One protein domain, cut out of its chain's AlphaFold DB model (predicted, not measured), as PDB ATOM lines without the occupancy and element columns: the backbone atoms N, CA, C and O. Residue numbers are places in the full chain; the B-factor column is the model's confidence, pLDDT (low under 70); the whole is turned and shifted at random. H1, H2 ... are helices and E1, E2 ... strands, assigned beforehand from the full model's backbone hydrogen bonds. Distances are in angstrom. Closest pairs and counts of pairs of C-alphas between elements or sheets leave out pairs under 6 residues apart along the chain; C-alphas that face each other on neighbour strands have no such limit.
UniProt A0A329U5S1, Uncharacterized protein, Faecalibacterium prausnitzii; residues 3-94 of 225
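This is residues 3 to 94 of the 225 residues of an uncharacterized protein of Faecalibacterium prausnitzii (UniProt A0A329U5S1). A single twisted sheet of four strands forms the middle of the domain, with helix H1 slantwise over one face of it, above E1 and E2. H2 sits out beyond one end of the strands, while H3 and H5 sit beyond the other end, so that the helices at the two ends make the length. The printed part has 92 residues, with five named helices and four named strands in the order H1 H2 E1 H3 E2 H4 E3 E4 H5. The sheet has the order E1, E2, E4, E3, all antiparallel, and the class is mixed, helices and strands. The whole is loose, with a radius of gyration of the C-alphas of 15.2 A, and only just elongated, with spans of 44 by 29 by 22 A.

H1, residues 3 to 10, begins at C-alpha 3 at (74.430, -15.981, -70.996) and is 10.5 A long. H2 is residues 19 to 25. E1, residues 32 to 37, measures 16.8 A, and H3 is residues 41 to 46. E2, residues 51 to 56, begins at C-alpha 51 at (75.429, -26.788, -75.079) and also measures 16.8 A. H4 is residues 62 to 65, E3 residues 73 to 76, and E4 residues 79 to 83, 12.8 A long. H5, residues 87 to 94, is 10.7 A long and ends at C-alpha 94 at (72.056, -43.816, -71.409).

E1 and E2 are antiparallel at 166 degrees, with N 33 and O 55 at 2.8 A. E2 and E4 are antiparallel at 161 degrees, with N 54 and O 80 at 2.9 A. E3 and E4 form a hairpin at 148 degrees, with N 81 and O 74 at 2.8 A. E2, H4 and E3 are a split strand-helix-strand unit, two strands running the same way with E4 between them in the sheet; its crossover is right-handed. H1 is on the sheet at a height of 9.7 A, over E1 and, only just, with 3 C-alphas, over E2. On the local plane it stands at 58 degrees to E1, slantwise to the strands, but only just. The closest C-alphas of H1 and E1 are those of Val 7 and Ile 33, 7.1 A apart. H4 only grazes the sheet with residues 62 to 65; its closest C-alphas with E2 are those of Lys 62 and Ala 56, 6.5 A apart. H2, H3 and H5 are not on the sheet, H3 only just, with 4 pairs of C-alphas within 10 A. H3 and H5 are near each other, with 5 such pairs, and H1 and H2 are apart. Each O i to N i+4 pair is within hydrogen-bond range in H1, H2, H3 and H5; H4 is too short for such a pair, and its one O i to N i+3 pair is not within range.

The two C-alphas farthest apart, those of Ser 23 and Glu 92, are 43.9 A apart. The printed part has no cut and no long link. Mean pLDDT of the printed part is 93.7, and no printed residue is under 70.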
ATOM      1  N   ASN A   3      73.000 -15.990 -71.313       86.94
ATOM      2  CA  ASN A   3      74.430 -15.981 -70.996       86.94
ATOM      3  C   ASN A   3      74.994 -14.624 -70.589       86.94
ATOM      4  O   ASN A   3      75.795 -14.553 -69.666       86.94
ATOM      5  N   LEU A   4      74.574 -13.540 -71.242       88.44
ATOM      6  CA  LEU A   4      75.042 -12.207 -70.857       88.44
ATOM      7  C   LEU A   4      74.578 -11.860 -69.437       88.44
ATOM      8  O   LEU A   4      75.355 -11.318 -68.661       88.44
ATOM      9  N   GLN A   5      73.359 -12.266 -69.069       92.44
ATOM     10  CA  GLN A   5      72.853 -12.090 -67.706       92.44
ATOM     11  C   GLN A   5      73.634 -12.941 -66.695       92.44
ATOM     12  O   GLN A   5      73.887 -12.482 -65.584       92.44
ATOM     13  N   ILE A   6      74.034 -14.166 -67.066       92.00
ATOM     14  CA  ILE A   6      74.899 -15.016 -66.232       92.00
ATOM     15  C   ILE A   6      76.242 -14.321 -66.005       92.00
ATOM     16  O   ILE A   6      76.633 -14.129 -64.857       92.00
ATOM     17  N   VAL A   7      76.906 -13.879 -67.078       93.00
ATOM     18  CA  VAL A   7      78.191 -13.168 -67.012       93.00
ATOM     19  C   VAL A   7      78.091 -11.948 -66.101       93.00
ATOM     20  O   VAL A   7      78.893 -11.812 -65.182       93.00
ATOM     21  N   GLU A   8      77.089 -11.090 -66.293       93.06
ATOM     22  CA  GLU A   8      76.883  -9.896 -65.462       93.06
ATOM     23  C   GLU A   8      76.690 -10.232 -63.979       93.06
ATOM     24  O   GLU A   8      77.231  -9.538 -63.119       93.06
ATOM     25  N   ARG A   9      75.959 -11.311 -63.673       94.12
ATOM     26  CA  ARG A   9      75.701 -11.739 -62.292       94.12
ATOM     27  C   ARG A   9      76.931 -12.317 -61.607       94.12
ATOM     28  O   ARG A   9      77.112 -12.071 -60.418       94.12
ATOM     29  N   ILE A  10      77.748 -13.097 -62.319       93.88
ATOM     30  CA  ILE A  10      78.813 -13.883 -61.680       93.88
ATOM     31  C   ILE A  10      80.202 -13.255 -61.781       93.88
ATOM     32  O   ILE A  10      81.066 -13.573 -60.970       93.88
ATOM     33  N   LYS A  11      80.426 -12.342 -62.735       94.00
ATOM     34  CA  LYS A  11      81.754 -11.783 -63.040       94.00
ATOM     35  C   LYS A  11      82.468 -11.172 -61.833       94.00
ATOM     36  O   LYS A  11      83.693 -11.167 -61.806       94.00
ATOM     37  N   LEU A  12      81.727 -10.636 -60.864       94.38
ATOM     38  CA  LEU A  12      82.275  -9.957 -59.684       94.38
ATOM     39  C   LEU A  12      82.114 -10.761 -58.384       94.38
ATOM     40  O   LEU A  12      82.394 -10.235 -57.308       94.38
ATOM     41  N   LEU A  13      81.647 -12.010 -58.457       94.31
ATOM     42  CA  LEU A  13      81.461 -12.836 -57.267       94.31
ATOM     43  C   LEU A  13      82.803 -13.343 -56.727       94.31
ATOM     44  O   LEU A  13      83.688 -13.755 -57.471       94.31
ATOM     45  N   ASN A  14      82.922 -13.354 -55.402       93.50
ATOM     46  CA  ASN A  14      84.070 -13.884 -54.671       93.50
ATOM     47  C   ASN A  14      83.762 -15.306 -54.177       93.50
ATOM     48  O   ASN A  14      83.567 -15.523 -52.981       93.50
ATOM     49  N   ILE A  15      83.667 -16.259 -55.105       92.38
ATOM     50  CA  ILE A  15      83.416 -17.677 -54.812       92.38
ATOM     51  C   ILE A  15      84.679 -18.462 -55.160       92.38
ATOM     52  O   ILE A  15      85.181 -18.365 -56.278       92.38
ATOM     53  N   PHE A  16      85.204 -19.226 -54.199       93.00
ATOM     54  CA  PHE A  16      86.468 -19.948 -54.345       93.00
ATOM     55  C   PHE A  16      86.366 -21.348 -53.750       93.00
ATOM     56  O   PHE A  16      85.811 -21.523 -52.668       93.00
ATOM     57  N   ASN A  17      86.994 -22.323 -54.409       91.75
ATOM     58  CA  ASN A  17      87.010 -23.712 -53.940       91.75
ATOM     59  C   ASN A  17      88.134 -23.976 -52.925       91.75
ATOM     60  O   ASN A  17      88.213 -25.054 -52.342       91.75
ATOM     61  N   SER A  18      89.049 -23.020 -52.727       94.06
ATOM     62  CA  SER A  18      90.132 -23.140 -51.751       94.06
ATOM     63  C   SER A  18      90.697 -21.786 -51.324       94.06
ATOM     64  O   SER A  18      90.620 -20.793 -52.051       94.06
ATOM     65  N   LYS A  19      91.374 -21.770 -50.167       94.69
ATOM     66  CA  LYS A  19      92.112 -20.594 -49.672       94.69
ATOM     67  C   LYS A  19      93.204 -20.131 -50.642       94.69
ATOM     68  O   LYS A  19      93.476 -18.937 -50.744       94.69
ATOM     69  N   ALA A  20      93.820 -21.063 -51.369       94.31
ATOM     70  CA  ALA A  20      94.840 -20.744 -52.365       94.31
ATOM     71  C   ALA A  20      94.245 -19.981 -53.560       94.31
ATOM     72  O   ALA A  20      94.837 -19.003 -54.022       94.31
ATOM     73  N   GLN A  21      93.060 -20.388 -54.035       93.56
ATOM     74  CA  GLN A  21      92.338 -19.651 -55.073       93.56
ATOM     75  C   GLN A  21      91.908 -18.272 -54.572       93.56
ATOM     76  O   GLN A  21      92.174 -17.283 -55.254       93.56
ATOM     77  N   GLU A  22      91.324 -18.192 -53.373       95.62
ATOM     78  CA  GLU A  22      90.913 -16.919 -52.775       95.62
ATOM     79  C   GLU A  22      92.093 -15.945 -52.693       95.62
ATOM     80  O   GLU A  22      92.016 -14.835 -53.214       95.62
ATOM     81  N   SER A  23      93.230 -16.369 -52.132       95.44
ATOM     82  CA  SER A  23      94.412 -15.507 -52.004       95.44
ATOM     83  C   SER A  23      94.897 -14.939 -53.343       95.44
ATOM     84  O   SER A  23      95.502 -13.868 -53.367       95.44
ATOM     85  N   LYS A  24      94.673 -15.652 -54.451       93.06
ATOM     86  CA  LYS A  24      95.129 -15.250 -55.785       93.06
ATOM     87  C   LYS A  24      94.115 -14.370 -56.521       93.06
ATOM     88  O   LYS A  24      94.523 -13.465 -57.261       93.06
ATOM     89  N   TRP A  25      92.823 -14.646 -56.346       93.75
ATOM     90  CA  TRP A  25      91.747 -14.149 -57.211       93.75
ATOM     91  C   TRP A  25      90.730 -13.244 -56.519       93.75
ATOM     92  O   TRP A  25      89.925 -12.619 -57.203       93.75
ATOM     93  N   LYS A  26      90.782 -13.115 -55.191       95.06
ATOM     94  CA  LYS A  26      89.876 -12.249 -54.434       95.06
ATOM     95  C   LYS A  26      89.822 -10.832 -54.998       95.06
ATOM     96  O   LYS A  26      90.852 -10.208 -55.252       95.06
ATOM     97  N   ASN A  27      88.597 -10.335 -55.154       94.00
ATOM     98  CA  ASN A  27      88.248  -9.021 -55.694       94.00
ATOM     99  C   ASN A  27      88.737  -8.763 -57.128       94.00
ATOM    100  O   ASN A  27      88.758  -7.612 -57.565       94.00
ATOM    101  N   LYS A  28      89.124  -9.806 -57.870       93.69
ATOM    102  CA  LYS A  28      89.413  -9.698 -59.300       93.69
ATOM    103  C   LYS A  28      88.189 -10.157 -60.090       93.69
ATOM    104  O   LYS A  28      87.624 -11.196 -59.754       93.69
ATOM    105  N   PRO A  29      87.776  -9.414 -61.130       94.69
ATOM    106  CA  PRO A  29      86.705  -9.870 -61.997       94.69
ATOM    107  C   PRO A  29      87.121 -11.155 -62.718       94.69
ATOM    108  O   PRO A  29      88.279 -11.297 -63.119       94.69
ATOM    109  N   ALA A  30      86.167 -12.057 -62.935       94.56
ATOM    110  CA  ALA A  30      86.363 -13.176 -63.842       94.56
ATOM    111  C   ALA A  30      86.673 -12.639 -65.250       94.56
ATOM    112  O   ALA A  30      85.972 -11.762 -65.766       94.56
ATOM    113  N   ASN A  31      87.732 -13.169 -65.855       94.88
ATOM    114  CA  ASN A  31      88.172 -12.850 -67.215       94.88
ATOM    115  C   ASN A  31      87.817 -13.957 -68.222       94.88
ATOM    116  O   ASN A  31      87.899 -13.743 -69.430       94.88
ATOM    117  N   LEU A  32      87.387 -15.118 -67.725       95.62
ATOM    118  CA  LEU A  32      86.908 -16.255 -68.496       95.62
ATOM    119  C   LEU A  32      85.766 -16.924 -67.726       95.62
ATOM    120  O   LEU A  32      85.885 -17.163 -66.523       95.62
ATOM    121  N   ILE A  33      84.652 -17.188 -68.403       95.69
ATOM    122  CA  ILE A  33      83.452 -17.803 -67.837       95.69
ATOM    123  C   ILE A  33      82.995 -18.916 -68.772       95.69
ATOM    124  O   ILE A  33      82.785 -18.678 -69.961       95.69
ATOM    125  N   PHE A  34      82.791 -20.101 -68.201       95.62
ATOM    126  CA  PHE A  34      82.171 -21.238 -68.866       95.62
ATOM    127  C   PHE A  34      80.772 -21.448 -68.294       95.62
ATOM    128  O   PHE A  34      80.590 -21.392 -67.077       95.62
ATOM    129  N   ALA A  35      79.791 -21.683 -69.159       95.12
ATOM    130  CA  ALA A  35      78.443 -22.057 -68.747       95.12
ATOM    131  C   ALA A  35      77.978 -23.277 -69.538       95.12
ATOM    132  O   ALA A  35      78.094 -23.292 -70.762       95.12
ATOM    133  N   TYR A  36      77.444 -24.261 -68.822       95.12
ATOM    134  CA  TYR A  36      76.962 -25.533 -69.351       95.12
ATOM    135  C   TYR A  36      75.444 -25.598 -69.200       95.12
ATOM    136  O   TYR A  36      74.905 -25.240 -68.150       95.12
ATOM    137  N   PHE A  37      74.757 -26.021 -70.255       94.50
ATOM    138  CA  PHE A  37      73.304 -26.021 -70.344       94.50
ATOM    139  C   PHE A  37      72.788 -27.445 -70.526       94.50
ATOM    140  O   PHE A  37      73.150 -28.117 -71.490       94.50
ATOM    141  N   GLY A  38      71.923 -27.875 -69.612       94.50
ATOM    142  CA  GLY A  38      71.061 -29.050 -69.758       94.50
ATOM    143  C   GLY A  38      69.624 -28.630 -70.077       94.50
ATOM    144  O   GLY A  38      69.243 -27.485 -69.816       94.50
ATOM    145  N   LEU A  39      68.834 -29.535 -70.655       93.75
ATOM    146  CA  LEU A  39      67.396 -29.337 -70.865       93.75
ATOM    147  C   LEU A  39      66.572 -29.738 -69.634       93.75
ATOM    148  O   LEU A  39      65.491 -29.190 -69.422       93.75
ATOM    149  N   ASP A  40      67.089 -30.647 -68.811       91.12
ATOM    150  CA  ASP A  40      66.489 -31.068 -67.547       91.12
ATOM    151  C   ASP A  40      67.552 -31.304 -66.458       91.12
ATOM    152  O   ASP A  40      68.748 -31.100 -66.670       91.12
ATOM    153  N   TYR A  41      67.105 -31.678 -65.256       85.19
ATOM    154  CA  TYR A  41      67.989 -31.923 -64.114       85.19
ATOM    155  C   TYR A  41      68.939 -33.106 -64.348       85.19
ATOM    156  O   TYR A  41      70.102 -33.042 -63.944       85.19
ATOM    157  N   SER A  42      68.480 -34.140 -65.059       83.88
ATOM    158  CA  SER A  42      69.285 -35.330 -65.332       83.88
ATOM    159  C   SER A  42      70.507 -35.002 -66.191       83.88
ATOM    160  O   SER A  42      71.587 -35.537 -65.947       83.88
ATOM    161  N   ASP A  43      70.387 -34.046 -67.118       90.81
ATOM    162  CA  ASP A  43      71.507 -33.545 -67.926       90.81
ATOM    163  C   ASP A  43      72.577 -32.848 -67.064       90.81
ATOM    164  O   ASP A  43      73.769 -32.929 -67.357       90.81
ATOM    165  N   ILE A  44      72.164 -32.171 -65.984       88.62
ATOM    166  CA  ILE A  44      73.083 -31.494 -65.059       88.62
ATOM    167  C   ILE A  44      73.836 -32.511 -64.203       88.62
ATOM    168  O   ILE A  44      75.045 -32.382 -64.023       88.62
ATOM    169  N   VAL A  45      73.134 -33.525 -63.692       81.06
ATOM    170  CA  VAL A  45      73.727 -34.554 -62.824       81.06
ATOM    171  C   VAL A  45      74.634 -35.502 -63.611       81.06
ATOM    172  O   VAL A  45      75.710 -35.848 -63.138       81.06
ATOM    173  N   SER A  46      74.230 -35.899 -64.820       80.75
ATOM    174  CA  SER A  46      75.003 -36.807 -65.685       80.75
ATOM    175  C   SER A  46      76.126 -36.120 -66.467       80.75
ATOM    176  O   SER A  46      76.985 -36.790 -67.035       80.75
ATOM    177  N   GLY A  47      76.118 -34.787 -66.541       87.50
ATOM    178  CA  GLY A  47      77.063 -34.026 -67.357       87.50
ATOM    179  C   GLY A  47      76.807 -34.107 -68.867       87.50
ATOM    180  O   GLY A  47      77.648 -33.651 -69.647       87.50
ATOM    181  N   ASN A  48      75.666 -34.651 -69.308       93.31
ATOM    182  CA  ASN A  48      75.267 -34.655 -70.715       93.31
ATOM    183  C   ASN A  48      74.620 -33.316 -71.107       93.31
ATOM    184  O   ASN A  48      73.404 -33.185 -71.210       93.31
ATOM    185  N   TYR A  49      75.438 -32.289 -71.316       95.69
ATOM    186  CA  TYR A  49      74.953 -30.956 -71.681       95.69
ATOM    187  C   TYR A  49      74.596 -30.858 -73.169       95.69
ATOM    188  O   TYR A  49      75.353 -31.321 -74.023       95.69
ATOM    189  N   ILE A  50      73.503 -30.162 -73.502       96.62
ATOM    190  CA  ILE A  50      73.150 -29.850 -74.898       96.62
ATOM    191  C   ILE A  50      74.076 -28.784 -75.493       96.62
ATOM    192  O   ILE A  50      74.317 -28.744 -76.702       96.62
ATOM    193  N   CYS A  51      74.590 -27.891 -74.649       95.56
ATOM    194  CA  CYS A  51      75.429 -26.788 -75.079       95.56
ATOM    195  C   CYS A  51      76.354 -26.337 -73.954       95.56
ATOM    196  O   CYS A  51      75.930 -26.217 -72.803       95.56
ATOM    197  N   ASP A  52      77.592 -26.013 -74.303       95.69
ATOM    198  CA  ASP A  52      78.455 -25.185 -73.474       95.69
ATOM    199  C   ASP A  52      78.749 -23.856 -74.164       95.69
ATOM    200  O   ASP A  52      78.673 -23.709 -75.389       95.69
ATOM    201  N   THR A  53      79.061 -22.857 -73.350       96.69
ATOM    202  CA  THR A  53      79.408 -21.528 -73.831       96.69
ATOM    203  C   THR A  53      80.606 -20.974 -73.101       96.69
ATOM    204  O   THR A  53      80.817 -21.241 -71.918       96.69
ATOM    205  N   THR A  54      81.374 -20.164 -73.822       97.44
ATOM    206  CA  THR A  54      82.565 -19.499 -73.307       97.44
ATOM    207  C   THR A  54      82.434 -17.998 -73.516       97.44
ATOM    208  O   THR A  54      82.286 -17.516 -74.643       97.44
ATOM    209  N   TRP A  55      82.517 -17.246 -72.423       97.31
ATOM    210  CA  TRP A  55      82.717 -15.805 -72.444       97.31
ATOM    211  C   TRP A  55      84.135 -15.486 -71.986       97.31
ATOM    212  O   TRP A  55      84.571 -15.944 -70.933       97.31
ATOM    213  N   ALA A  56      84.839 -14.677 -72.765       96.94
ATOM    214  CA  ALA A  56      86.182 -14.212 -72.470       96.94
ATOM    215  C   ALA A  56      86.222 -12.679 -72.528       96.94
ATOM    216  O   ALA A  56      85.648 -12.065 -73.436       96.94
ATOM    217  N   ASP A  57      86.904 -12.051 -71.572       95.25
ATOM    218  CA  ASP A  57      87.148 -10.611 -71.613       95.25
ATOM    219  C   ASP A  57      88.260 -10.247 -72.614       95.25
ATOM    220  O   ASP A  57      88.837 -11.102 -73.288       95.25
ATOM    221  N   ASP A  58      88.551  -8.953 -72.751       94.75
ATOM    222  CA  ASP A  58      89.543  -8.461 -73.717       94.75
ATOM    223  C   ASP A  58      91.001  -8.742 -73.312       94.75
ATOM    224  O   ASP A  58      91.909  -8.523 -74.108       94.75
ATOM    225  N   THR A  59      91.244  -9.245 -72.096       95.69
ATOM    226  CA  THR A  59      92.581  -9.669 -71.644       95.69
ATOM    227  C   THR A  59      92.927 -11.092 -72.077       95.69
ATOM    228  O   THR A  59      94.075 -11.513 -71.941       95.69
ATOM    229  N   GLN A  60      91.944 -11.848 -72.575       96.56
ATOM    230  CA  GLN A  60      92.098 -13.234 -73.003       96.56
ATOM    231  C   GLN A  60      92.292 -13.361 -74.518       96.56
ATOM    232  O   GLN A  60      91.830 -12.537 -75.308       96.56
ATOM    233  N   ASP A  61      92.918 -14.460 -74.947       96.06
ATOM    234  CA  ASP A  61      93.045 -14.789 -76.368       96.06
ATOM    235  C   ASP A  61      91.717 -15.312 -76.942       96.06
ATOM    236  O   ASP A  61      91.459 -16.516 -77.015       96.06
ATOM    237  N   LYS A  62      90.860 -14.388 -77.385       95.94
ATOM    238  CA  LYS A  62      89.582 -14.724 -78.029       95.94
ATOM    239  C   LYS A  62      89.750 -15.553 -79.303       95.94
ATOM    240  O   LYS A  62      88.837 -16.294 -79.645       95.94
ATOM    241  N   LYS A  63      90.890 -15.478 -80.006       94.50
ATOM    242  CA  LYS A  63      91.112 -16.308 -81.204       94.50
ATOM    243  C   LYS A  63      91.279 -17.773 -80.827       94.50
ATOM    244  O   LYS A  63      90.824 -18.638 -81.568       94.50
ATOM    245  N   TRP A  64      91.918 -18.045 -79.690       95.31
ATOM    246  CA  TRP A  64      92.015 -19.393 -79.143       95.31
ATOM    247  C   TRP A  64      90.666 -19.882 -78.612       95.31
ATOM    248  O   TRP A  64      90.201 -20.948 -79.022       95.31
ATOM    249  N   TRP A  65      90.033 -19.095 -77.735       95.81
ATOM    250  CA  TRP A  65      88.816 -19.503 -77.028       95.81
ATOM    251  C   TRP A  65      87.583 -19.597 -77.928       95.81
ATOM    252  O   TRP A  65      86.720 -20.423 -77.666       95.81
ATOM    253  N   TYR A  66      87.471 -18.764 -78.969       97.00
ATOM    254  CA  TYR A  66      86.283 -18.700 -79.836       97.00
ATOM    255  C   TYR A  66      86.518 -19.347 -81.208       97.00
ATOM    256  O   TYR A  66      85.854 -19.015 -82.193       97.00
ATOM    257  N   ARG A  67      87.514 -20.230 -81.312       95.50
ATOM    258  CA  ARG A  67      87.846 -20.900 -82.569       95.50
ATOM    259  C   ARG A  67      86.727 -21.857 -82.972       95.50
ATOM    260  O   ARG A  67      86.559 -22.890 -82.338       95.50
ATOM    261  N   ILE A  68      86.076 -21.553 -84.090       96.25
ATOM    262  CA  ILE A  68      85.076 -22.414 -84.729       96.25
ATOM    263  C   ILE A  68      85.785 -23.519 -85.525       96.25
ATOM    264  O   ILE A  68      86.700 -23.254 -86.307       96.25
ATOM    265  N   ARG A  69      85.369 -24.762 -85.304       93.25
ATOM    266  CA  ARG A  69      85.899 -26.002 -85.887       93.25
ATOM    267  C   ARG A  69      84.818 -26.858 -86.538       93.25
ATOM    268  O   ARG A  69      85.135 -27.622 -87.445       93.25
ATOM    269  N   LYS A  70      83.575 -26.754 -86.072       94.00
ATOM    270  CA  LYS A  70      82.420 -27.519 -86.566       94.00
ATOM    271  C   LYS A  70      81.217 -26.606 -86.768       94.00
ATOM    272  O   LYS A  70      81.147 -25.523 -86.200       94.00
ATOM    273  N   GLU A  71      80.256 -27.068 -87.559       92.81
ATOM    274  CA  GLU A  71      79.040 -26.308 -87.887       92.81
ATOM    275  C   GLU A  71      78.155 -26.025 -86.665       92.81
ATOM    276  O   GLU A  71      77.401 -25.058 -86.658       92.81
ATOM    277  N   SER A  72      78.265 -26.846 -85.618       94.19
ATOM    278  CA  SER A  72      77.504 -26.685 -84.376       94.19
ATOM    279  C   SER A  72      78.096 -25.641 -83.416       94.19
ATOM    280  O   SER A  72      77.602 -25.479 -82.300       94.19
ATOM    281  N   GLU A  73      79.150 -24.934 -83.827       96.88
ATOM    282  CA  GLU A  73      79.794 -23.867 -83.063       96.88
ATOM    283  C   GLU A  73      79.528 -22.498 -83.692       96.88
ATOM    284  O   GLU A  73      79.553 -22.331 -84.912       96.88
ATOM    285  N   ALA A  74      79.311 -21.486 -82.855       96.75
ATOM    286  CA  ALA A  74      79.055 -20.131 -83.323       96.75
ATOM    287  C   ALA A  74      79.482 -19.079 -82.299       96.75
ATOM    288  O   ALA A  74      79.451 -19.310 -81.094       96.75
ATOM    289  N   VAL A  75      79.811 -17.879 -82.779       96.38
ATOM    290  CA  VAL A  75      79.946 -16.700 -81.917       96.38
ATOM    291  C   VAL A  75      78.704 -15.838 -82.078       96.38
ATOM    292  O   VAL A  75      78.466 -15.267 -83.140       96.38
ATOM    293  N   ILE A  76      77.916 -15.725 -81.011       93.88
ATOM    294  CA  ILE A  76      76.660 -14.973 -80.992       93.88
ATOM    295  C   ILE A  76      76.773 -13.910 -79.905       93.88
ATOM    296  O   ILE A  76      77.012 -14.220 -78.739       93.88
ATOM    297  N   ASN A  77      76.620 -12.636 -80.279       91.50
ATOM    298  CA  ASN A  77      76.732 -11.492 -79.362       91.50
ATOM    299  C   ASN A  77      78.027 -11.492 -78.523       91.50
ATOM    300  O   ASN A  77      78.009 -11.191 -77.332       91.50
ATOM    301  N   GLY A  78      79.157 -11.861 -79.139       91.81
ATOM    302  CA  GLY A  78      80.468 -11.865 -78.480       91.81
ATOM    303  C   GLY A  78      80.692 -13.004 -77.480       91.81
ATOM    304  O   GLY A  78      81.666 -12.958 -76.729       91.81
ATOM    305  N   ILE A  79      79.819 -14.014 -77.472       95.31
ATOM    306  CA  ILE A  79      79.958 -15.247 -76.692       95.31
ATOM    307  C   ILE A  79      80.112 -16.412 -77.657       95.31
ATOM    308  O   ILE A  79      79.399 -16.487 -78.657       95.31
ATOM    309  N   TYR A  80      81.036 -17.310 -77.346       97.44
ATOM    310  CA  TYR A  80      81.194 -18.560 -78.068       97.44
ATOM    311  C   TYR A  80      80.190 -19.597 -77.564       97.44
ATOM    312  O   TYR A  80      80.016 -19.760 -76.356       97.44
ATOM    313  N   PHE A  81      79.551 -20.288 -78.499       97.06
ATOM    314  CA  PHE A  81      78.617 -21.380 -78.278       97.06
ATOM    315  C   PHE A  81      79.151 -22.634 -78.950       97.06
ATOM    316  O   PHE A  81      79.551 -22.592 -80.112       97.06
ATOM    317  N   ASN A  82      79.071 -23.747 -78.235       96.50
ATOM    318  CA  ASN A  82      79.281 -25.084 -78.755       96.50
ATOM    319  C   ASN A  82      78.022 -25.908 -78.472       96.50
ATOM    320  O   ASN A  82      77.731 -26.234 -77.323       96.50
ATOM    321  N   ILE A  83      77.259 -26.217 -79.519       96.50
ATOM    322  CA  ILE A  83      76.109 -27.118 -79.433       96.50
ATOM    323  C   ILE A  83      76.613 -28.547 -79.644       96.50
ATOM    324  O   ILE A  83      77.318 -28.850 -80.616       96.50
ATOM    325  N   HIS A  84      76.258 -29.442 -78.730       95.25
ATOM    326  CA  HIS A  84      76.684 -30.832 -78.761       95.25
ATOM    327  C   HIS A  84      75.781 -31.645 -79.682       95.25
ATOM    328  O   HIS A  84      74.697 -32.075 -79.303       95.25
ATOM    329  N   SER A  85      76.251 -31.893 -80.905       93.69
ATOM    330  CA  SER A  85      75.525 -32.695 -81.900       93.69
ATOM    331  C   SER A  85      75.240 -34.130 -81.441       93.69
ATOM    332  O   SER A  85      74.321 -34.757 -81.948       93.69
ATOM    333  N   TYR A  86      76.025 -34.645 -80.492       92.19
ATOM    334  CA  TYR A  86      75.887 -35.985 -79.923       92.19
ATOM    335  C   TYR A  86      74.939 -36.051 -78.713       92.19
ATOM    336  O   TYR A  86      74.703 -37.143 -78.209       92.19
ATOM    337  N   TYR A  87      74.406 -34.916 -78.240       95.56
ATOM    338  CA  TYR A  87      73.591 -34.840 -77.019       95.56
ATOM    339  C   TYR A  87      72.439 -35.850 -77.015       95.56
ATOM    340  O   TYR A  87      72.285 -36.617 -76.065       95.56
ATOM    341  N   GLN A  88      71.660 -35.873 -78.102       94.81
ATOM    342  CA  GLN A  88      70.484 -36.733 -78.212       94.81
ATOM    343  C   GLN A  88      70.876 -38.214 -78.229       94.81
ATOM    344  O   GLN A  88      70.289 -39.006 -77.504       94.81
ATOM    345  N   SER A  89      71.917 -38.568 -78.988       94.88
ATOM    346  CA  SER A  89      72.403 -39.948 -79.068       94.88
ATOM    347  C   SER A  89      72.944 -40.453 -77.731       94.88
ATOM    348  O   SER A  89      72.679 -41.593 -77.374       94.88
ATOM    349  N   LEU A  90      73.661 -39.618 -76.968       92.69
ATOM    350  CA  LEU A  90      74.093 -39.994 -75.617       92.69
ATOM    351  C   LEU A  90      72.903 -40.162 -74.672       92.69
ATOM    352  O   LEU A  90      72.889 -41.092 -73.877       92.69
ATOM    353  N   LYS A  91      71.894 -39.294 -74.778       92.38
ATOM    354  CA  LYS A  91      70.696 -39.366 -73.937       92.38
ATOM    355  C   LYS A  91      69.896 -40.645 -74.182       92.38
ATOM    356  O   LYS A  91      69.475 -41.291 -73.228       92.38
ATOM    357  N   GLU A  92      69.721 -41.014 -75.448       93.88
ATOM    358  CA  GLU A  92      69.086 -42.272 -75.858       93.88
ATOM    359  C   GLU A  92      69.905 -43.476 -75.390       93.88
ATOM    360  O   GLU A  92      69.362 -44.359 -74.734       93.88
ATOM    361  N   TYR A  93      71.221 -43.461 -75.620       92.94
ATOM    362  CA  TYR A  93      72.117 -44.533 -75.191       92.94
ATOM    363  C   TYR A  93      72.071 -44.768 -73.677       92.94
ATOM    364  O   TYR A  93      71.916 -45.907 -73.241       92.94
ATOM    365  N   THR A  94      72.155 -43.705 -72.870       90.31
ATOM    366  CA  THR A  94      72.056 -43.816 -71.409       90.31
ATOM    367  C   THR A  94      70.704 -44.376 -70.989       90.31
ATOM    368  O   THR A  94      70.666 -45.241 -70.124       90.31
TER     369      THR A  94